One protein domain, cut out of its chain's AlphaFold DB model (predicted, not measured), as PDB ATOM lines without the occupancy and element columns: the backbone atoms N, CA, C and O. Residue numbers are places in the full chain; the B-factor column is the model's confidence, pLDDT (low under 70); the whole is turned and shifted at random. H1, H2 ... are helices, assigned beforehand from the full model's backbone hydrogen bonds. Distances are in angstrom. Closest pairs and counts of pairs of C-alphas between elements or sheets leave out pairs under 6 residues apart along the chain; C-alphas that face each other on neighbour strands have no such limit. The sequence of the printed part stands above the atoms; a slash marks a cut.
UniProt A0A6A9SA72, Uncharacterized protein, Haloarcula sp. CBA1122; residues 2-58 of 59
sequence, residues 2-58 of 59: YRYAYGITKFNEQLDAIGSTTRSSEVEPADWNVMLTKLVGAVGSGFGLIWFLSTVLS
ATOM      1  N   TYR A   2      28.194 -36.456 -27.504       57.88
ATOM      2  CA  TYR A   2      29.630 -36.112 -27.389       57.88
ATOM      3  C   TYR A   2      30.571 -37.314 -27.165       57.88
ATOM      4  O   TYR A   2      31.586 -37.427 -27.840       57.88
ATOM      5  N   ARG A   3      30.205 -38.238 -26.267       70.19
ATOM      6  CA  ARG A   3      31.048 -39.386 -25.883       70.19
ATOM      7  C   ARG A   3      31.195 -40.450 -26.982       70.19
ATOM      8  O   ARG A   3      32.237 -41.084 -27.068       70.19
ATOM      9  N   TYR A   4      30.177 -40.607 -27.832       70.12
ATOM     10  CA  TYR A   4      30.201 -41.561 -28.949       70.12
ATOM     11  C   TYR A   4      31.048 -41.053 -30.117       70.12
ATOM     12  O   TYR A   4      31.890 -41.794 -30.609       70.12
ATOM     13  N   ALA A   5      30.871 -39.785 -30.512       71.06
ATOM     14  CA  ALA A   5      31.696 -39.181 -31.556       71.06
ATOM     15  C   ALA A   5      33.173 -39.208 -31.148       71.06
ATOM     16  O   ALA A   5      33.981 -39.781 -31.860       71.06
ATOM     17  N   TYR A   6      33.491 -38.722 -29.945       77.94
ATOM     18  CA  TYR A   6      34.855 -38.713 -29.414       77.94
ATOM     19  C   TYR A   6      35.507 -40.108 -29.396       77.94
ATOM     20  O   TYR A   6      36.661 -40.241 -29.786       77.94
ATOM     21  N   GLY A   7      34.774 -41.158 -29.003       80.44
ATOM     22  CA  GLY A   7      35.305 -42.526 -28.994       80.44
ATOM     23  C   GLY A   7      35.641 -43.063 -30.389       80.44
ATOM     24  O   GLY A   7      36.709 -43.639 -30.573       80.44
ATOM     25  N   ILE A   8      34.765 -42.836 -31.376       79.44
ATOM     26  CA  ILE A   8      34.989 -43.258 -32.771       79.44
ATOM     27  C   ILE A   8      36.178 -42.503 -33.367       79.44
ATOM     28  O   ILE A   8      37.054 -43.106 -33.982       79.44
ATOM     29  N   THR A   9      36.234 -41.191 -33.143       77.94
ATOM     30  CA  THR A   9      37.325 -40.360 -33.644       77.94
ATOM     31  C   THR A   9      38.658 -40.756 -33.008       77.94
ATOM     32  O   THR A   9      39.643 -40.915 -33.717       77.94
ATOM     33  N   LYS A  10      38.685 -40.999 -31.689       80.88
ATOM     34  CA  LYS A  10      39.895 -41.430 -30.973       80.88
ATOM     35  C   LYS A  10      40.406 -42.772 -31.483       80.88
ATOM     36  O   LYS A  10      41.603 -42.933 -31.663       80.88
ATOM     37  N   PHE A  11      39.508 -43.717 -31.752       83.44
ATOM     38  CA  PHE A  11      39.887 -45.014 -32.301       83.44
ATOM     39  C   PHE A  11      40.495 -44.903 -33.708       83.44
ATOM     40  O   PHE A  11      41.522 -45.520 -33.967       83.44
ATOM     41  N   ASN A  12      39.923 -44.079 -34.594       79.00
ATOM     42  CA  ASN A  12      40.503 -43.841 -35.922       79.00
ATOM     43  C   ASN A  12      41.903 -43.223 -35.842       79.00
ATOM     44  O   ASN A  12      42.821 -43.700 -36.498       79.00
ATOM     45  N   GLU A  13      42.088 -42.214 -34.994       80.50
ATOM     46  CA  GLU A  13      43.392 -41.565 -34.798       80.50
ATOM     47  C   GLU A  13      44.417 -42.530 -34.177       80.50
ATOM     48  O   GLU A  13      45.599 -42.506 -34.507       80.50
ATOM     49  N   GLN A  14      43.968 -43.450 -33.318       84.56
ATOM     50  CA  GLN A  14      44.812 -44.520 -32.786       84.56
ATOM     51  C   GLN A  14      45.262 -45.524 -33.851       84.56
ATOM     52  O   GLN A  14      46.376 -46.037 -33.736       84.56
ATOM     53  N   LEU A  15      44.423 -45.814 -34.852       82.88
ATOM     54  CA  LEU A  15      44.787 -46.664 -35.989       82.88
ATOM     55  C   LEU A  15      45.767 -45.953 -36.931       82.88
ATOM     56  O   LEU A  15      46.740 -46.572 -37.352       82.88
ATOM     57  N   ASP A  16      45.566 -44.659 -37.192       76.94
ATOM     58  CA  ASP A  16      46.500 -43.839 -37.981       76.94
ATOM     59  C   ASP A  16      47.857 -43.666 -37.281       76.94
ATOM     60  O   ASP A  16      48.900 -43.570 -37.927       76.94
ATOM     61  N   ALA A  17      47.875 -43.695 -35.946       77.50
ATOM     62  CA  ALA A  17      49.101 -43.656 -35.159       77.50
ATOM     63  C   ALA A  17      49.872 -44.994 -35.126       77.50
ATOM     64  O   ALA A  17      50.948 -45.052 -34.523       77.50
ATOM     65  N   ILE A  18      49.381 -46.076 -35.750       75.75
ATOM     66  CA  ILE A  18      50.111 -47.352 -35.825       75.75
ATOM     67  C   ILE A  18      51.391 -47.151 -36.648       75.75
ATOM     68  O   ILE A  18      51.354 -46.947 -37.856       75.75
ATOM     69  N   GLY A  19      52.542 -47.223 -35.974       72.25
ATOM     70  CA  GLY A  19      53.861 -46.934 -36.558       72.25
ATOM     71  C   GLY A  19      54.445 -45.574 -36.156       72.25
ATOM     72  O   GLY A  19      55.602 -45.298 -36.459       72.25
ATOM     73  N   SER A  20      53.686 -44.750 -35.427       72.19
ATOM     74  CA  SER A  20      54.177 -43.541 -34.762       72.19
ATOM     75  C   SER A  20      54.933 -43.886 -33.473       72.19
ATOM     76  O   SER A  20      54.644 -44.876 -32.801       72.19
ATOM     77  N   THR A  21      55.879 -43.035 -33.077       79.19
ATOM     78  CA  THR A  21      56.530 -43.088 -31.756       79.19
ATOM     79  C   THR A  21      55.596 -42.683 -30.610       79.19
ATOM     80  O   THR A  21      55.949 -42.853 -29.443       79.19
ATOM     81  N   THR A  22      54.404 -42.161 -30.921       74.94
ATOM     82  CA  THR A  22      53.396 -41.763 -29.929       74.94
ATOM     83  C   THR A  22      52.644 -42.981 -29.405       74.94
ATOM     84  O   THR A  22      52.150 -43.811 -30.169       74.94
ATOM     85  N   ARG A  23      52.519 -43.088 -28.079       72.88
ATOM     86  CA  ARG A  23      51.780 -44.177 -27.440       72.88
ATOM     87  C   ARG A  23      50.297 -44.047 -27.794       72.88
ATOM     88  O   ARG A  23      49.694 -43.016 -27.526       72.88
ATOM     89  N   SER A  24      49.686 -45.100 -28.333       66.25
ATOM     90  CA  SER A  24      48.278 -45.099 -28.779       66.25
ATOM     91  C   SER A  24      47.288 -44.578 -27.711       66.25
ATOM     92  O   SER A  24      46.322 -43.886 -28.020       66.25
ATOM     93  N   SER A  25      47.551 -44.806 -26.420       70.44
ATOM     94  CA  SER A  25      46.727 -44.290 -25.313       70.44
ATOM     95  C   SER A  25      46.768 -42.766 -25.121       70.44
ATOM     96  O   SER A  25      45.850 -42.216 -24.517       70.44
ATOM     97  N   GLU A  26      47.822 -42.104 -25.599       76.56
ATOM     98  CA  GLU A  26      48.054 -40.654 -25.492       76.56
ATOM     99  C   GLU A  26      47.534 -39.891 -26.723       76.56
ATOM    100  O   GLU A  26      47.539 -38.663 -26.738       76.56
ATOM    101  N   VAL A  27      47.059 -40.609 -27.748       75.25
ATOM    102  CA  VAL A  27      46.480 -40.012 -28.953       75.25
ATOM    103  C   VAL A  27      45.096 -39.460 -28.621       75.25
ATOM    104  O   VAL A  27      44.153 -40.207 -28.339       75.25
ATOM    105  N   GLU A  28      44.984 -38.138 -28.634       79.81
ATOM    106  CA  GLU A  28      43.726 -37.417 -28.472       79.81
ATOM    107  C   GLU A  28      43.126 -37.091 -29.844       79.81
ATOM    108  O   GLU A  28      43.852 -36.662 -30.742       79.81
ATOM    109  N   PRO A  29      41.811 -37.290 -30.035       73.69
ATOM    110  CA  PRO A  29      41.184 -37.008 -31.310       73.69
ATOM    111  C   PRO A  29      41.155 -35.512 -31.585       73.69
ATOM    112  O   PRO A  29      40.784 -34.714 -30.725       73.69
ATOM    113  N   ALA A  30      41.472 -35.138 -32.819       84.12
ATOM    114  CA  ALA A  30      41.386 -33.750 -33.221       84.12
ATOM    115  C   ALA A  30      39.925 -33.261 -33.206       84.12
ATOM    116  O   ALA A  30      39.019 -33.921 -33.731       84.12
ATOM    117  N   ASP A  31      39.692 -32.068 -32.653       81.19
ATOM    118  CA  ASP A  31      38.347 -31.497 -32.496       81.19
ATOM    119  C   ASP A  31      37.581 -31.387 -33.825       81.19
ATOM    120  O   ASP A  31      36.364 -31.596 -33.872       81.19
ATOM    121  N   TRP A  32      38.286 -31.113 -34.930       77.69
ATOM    122  CA  TRP A  32      37.693 -31.037 -36.269       77.69
ATOM    123  C   TRP A  32      37.139 -32.391 -36.736       77.69
ATOM    124  O   TRP A  32      36.074 -32.446 -37.352       77.69
ATOM    125  N   ASN A  33      37.813 -33.487 -36.387       77.19
ATOM    126  CA  ASN A  33      37.421 -34.842 -36.757       77.19
ATOM    127  C   ASN A  33      36.215 -35.304 -35.904       77.19
ATOM    128  O   ASN A  33      35.258 -35.913 -36.401       77.19
ATOM    129  N   VAL A  34      36.161 -34.873 -34.635       81.75
ATOM    130  CA  VAL A  34      34.977 -35.036 -33.771       81.75
ATOM    131  C   VAL A  34      33.782 -34.253 -34.326       81.75
ATOM    132  O   VAL A  34      32.650 -34.748 -34.323       81.75
ATOM    133  N   MET A  35      34.009 -33.031 -34.814       86.19
ATOM    134  CA  MET A  35      32.974 -32.203 -35.432       86.19
ATOM    135  C   MET A  35      32.444 -32.824 -36.733       86.19
ATOM    136  O   MET A  35      31.226 -32.906 -36.902       86.19
ATOM    137  N   LEU A  36      33.318 -33.333 -37.607       86.19
ATOM    138  CA  LEU A  36      32.918 -34.053 -38.821       86.19
ATOM    139  C   LEU A  36      32.095 -35.300 -38.506       86.19
ATOM    140  O   LEU A  36      31.043 -35.501 -39.106       86.19
ATOM    141  N   THR A  37      32.519 -36.095 -37.524       85.75
ATOM    142  CA  THR A  37      31.789 -37.301 -37.103       85.75
ATOM    143  C   THR A  37      30.360 -36.959 -36.661       85.75
ATOM    144  O   THR A  37      29.405 -37.651 -37.015       85.75
ATOM    145  N   LYS A  38      30.182 -35.849 -35.928       87.56
ATOM    146  CA  LYS A  38      28.850 -35.350 -35.545       87.56
ATOM    147  C   LYS A  38      28.032 -34.904 -36.755       87.56
ATOM    148  O   LYS A  38      26.850 -35.234 -36.825       87.56
ATOM    149  N   LEU A  39      28.646 -34.169 -37.683       92.81
ATOM    150  CA  LEU A  39      27.978 -33.656 -38.877       92.81
ATOM    151  C   LEU A  39      27.509 -34.799 -39.785       92.81
ATOM    152  O   LEU A  39      26.341 -34.843 -40.155       92.81
ATOM    153  N   VAL A  40      28.387 -35.762 -40.072       91.19
ATOM    154  CA  VAL A  40      28.066 -36.953 -40.871       91.19
ATOM    155  C   VAL A  40      26.977 -37.779 -40.197       91.19
ATOM    156  O   VAL A  40      26.031 -38.186 -40.864       91.19
ATOM    157  N   GLY A  41      27.049 -37.977 -38.878       90.81
ATOM    158  CA  GLY A  41      26.000 -38.673 -38.135       90.81
ATOM    159  C   GLY A  41      24.639 -37.973 -38.234       90.81
ATOM    160  O   GLY A  41      23.624 -38.630 -38.462       90.81
ATOM    161  N   ALA A  42      24.607 -36.643 -38.107       93.69
ATOM    162  CA  ALA A  42      23.377 -35.860 -38.219       93.69
ATOM    163  C   ALA A  42      22.798 -35.895 -39.644       93.69
ATOM    164  O   ALA A  42      21.617 -36.195 -39.818       93.69
ATOM    165  N   VAL A  43      23.635 -35.654 -40.658       94.88
ATOM    166  CA  VAL A  43      23.238 -35.684 -42.075       94.88
ATOM    167  C   VAL A  43      22.783 -37.084 -42.477       94.88
ATOM    168  O   VAL A  43      21.714 -37.229 -43.063       94.88
ATOM    169  N   GLY A  44      23.542 -38.118 -42.115       95.75
ATOM    170  CA  GLY A  44      23.208 -39.509 -42.409       95.75
ATOM    171  C   GLY A  44      21.902 -39.951 -41.751       95.75
ATOM    172  O   GLY A  44      21.086 -40.596 -42.402       95.75
ATOM    173  N   SER A  45      21.654 -39.545 -40.501       94.88
ATOM    174  CA  SER A  45      20.382 -39.838 -39.822       94.88
ATOM    175  C   SER A  45      19.203 -39.139 -40.501       94.88
ATOM    176  O   SER A  45      18.167 -39.760 -40.720       94.88
ATOM    177  N   GLY A  46      19.363 -37.861 -40.869       95.50
ATOM    178  CA  GLY A  46      18.328 -37.102 -41.574       95.50
ATOM    179  C   GLY A  46      18.024 -37.684 -42.953       95.50
ATOM    180  O   GLY A  46      16.864 -37.923 -43.279       95.50
ATOM    181  N   PHE A  47      19.063 -37.985 -43.734       95.62
ATOM    182  CA  PHE A  47      18.927 -38.628 -45.037       95.62
ATOM    183  C   PHE A  47      18.253 -39.997 -44.926       95.62
ATOM    184  O   PHE A  47      17.295 -40.264 -45.646       95.62
ATOM    185  N   GLY A  48      18.713 -40.846 -44.003       94.75
ATOM    186  CA  GLY A  48      18.150 -42.176 -43.790       94.75
ATOM    187  C   GLY A  48      16.674 -42.126 -43.405       94.75
ATOM    188  O   GLY A  48      15.884 -42.908 -43.928       94.75
ATOM    189  N   LEU A  49      16.282 -41.169 -42.558       94.81
ATOM    190  CA  LEU A  49      14.883 -40.964 -42.193       94.81
ATOM    191  C   LEU A  49      14.041 -40.524 -43.397       94.81
ATOM    192  O   LEU A  49      12.994 -41.113 -43.638       94.81
ATOM    193  N   ILE A  50      14.498 -39.530 -44.166       94.44
ATOM    194  CA  ILE A  50      13.789 -39.059 -45.369       94.44
ATOM    195  C   ILE A  50      13.622 -40.206 -46.363       94.44
ATOM    196  O   ILE A  50      12.509 -40.485 -46.795       94.44
ATOM    197  N   TRP A  51      14.710 -40.907 -46.678       95.56
ATOM    198  CA  TRP A  51      14.695 -42.029 -47.607       95.56
ATOM    199  C   TRP A  51      13.755 -43.148 -47.147       95.56
ATOM    200  O   TRP A  51      12.971 -43.664 -47.946       95.56
ATOM    201  N   PHE A  52      13.796 -43.498 -45.858       94.19
ATOM    202  CA  PHE A  52      12.909 -44.499 -45.273       94.19
ATOM    203  C   PHE A  52      11.443 -44.082 -45.394       94.19
ATOM    204  O   PHE A  52      10.624 -44.879 -45.840       94.19
ATOM    205  N   LEU A  53      11.111 -42.833 -45.050       93.56
ATOM    206  CA  LEU A  53       9.749 -42.311 -45.160       93.56
ATOM    207  C   LEU A  53       9.267 -42.303 -46.614       93.56
ATOM    208  O   LEU A  53       8.178 -42.798 -46.874       93.56
ATOM    209  N   SER A  54      10.081 -41.831 -47.562       92.75
ATOM    210  CA  SER A  54       9.752 -41.873 -48.993       92.75
ATOM    211  C   SER A  54       9.498 -43.300 -49.482       92.75
ATOM    212  O   SER A  54       8.520 -43.559 -50.172       92.75
ATOM    213  N   THR A  55      10.347 -44.247 -49.079       92.50
ATOM    214  CA  THR A  55      10.275 -45.635 -49.558       92.50
ATOM    215  C   THR A  55       9.123 -46.414 -48.922       92.50
ATOM    216  O   THR A  55       8.453 -47.186 -49.602       92.50
ATOM    217  N   VAL A  56       8.883 -46.238 -47.620       90.31
ATOM    218  CA  VAL A  56       7.891 -47.022 -46.866       90.31
ATOM    219  C   VAL A  56       6.498 -46.409 -46.942       90.31
ATOM    220  O   VAL A  56       5.522 -47.142 -47.075       90.31
ATOM    221  N   LEU A  57       6.384 -45.081 -46.873       87.50
ATOM    222  CA  LEU A  57       5.085 -44.403 -46.935       87.50
ATOM    223  C   LEU A  57       4.601 -44.174 -48.371       87.50
ATOM    224  O   LEU A  57       3.483 -43.701 -48.542       87.50
ATOM    225  N   SER A  58       5.394 -44.545 -49.386       72.06
ATOM    226  CA  SER A  58       5.091 -44.297 -50.806       72.06
ATOM    227  C   SER A  58       4.727 -42.827 -51.076       72.06
ATOM    228  O   SER A  58       3.752 -42.551 -51.775       72.06
TER     229      SER A  58
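AT A GLANCE: This is residues 2 to 58 of the 59 residues of an uncharacterized protein of Haloarcula sp. CBA1122 (UniProt A0A6A9SA72). Two helices meet near their beginnings in a wide-open V: residues 5 to 9 of the shorter H1 pack on residues 33 to 38 of the longer H2, and from there the two helices run out opposite ways. Beyond the end of H1 a loop of residues 17 to 30 folds back to the beginning of H2, while residues 42 to 58 stick out as a long helical arm at the other end. The printed part has 57 residues with two named helices, H1 then H2, and no named strand; its class is all helix. It is an extended rod with a radius of gyration of the C-alphas of 16.0 A, spanning 55 by 19 by 15 A.

HOW THE PARTS SIT: H1, residues 2 to 16, touches H2, residues 31 to 57, with its residues 5 to 9 alone, and H2 touches H1 with residues 33 to 38 alone. The closest C-alphas of the two helices are those of Tyr 6 and Val 34, 5.7 A apart. Their lines stand at a steep tilt of 66 degrees, and they run opposite ways. Residues 42 to 58, of which 42 to 57 belong to H2, stand free. In both H1 and H2 every O i to N i+4 pair is within hydrogen-bond range.

IN THESE COORDINATES: H1 begins at C-alpha 2 at (29.630, -36.112, -27.389) and ends at Asp 16, 21.4 A from first to last C-alpha. H2 begins at C-alpha 31 at (38.347, -31.497, -32.496) and ends at C-alpha 57 at (5.085, -44.403, -46.935), 38.5 A from first to last C-alpha.

THE WHOLE: The two C-alphas farthest apart are those of Thr 21 and Ser 58, at 54.9 A. The printed part has no cut, and the link from H1 to H2, 14 residues, is long. The mean pLDDT of the printed part is 82.7; residues 2 and 24 are under 70.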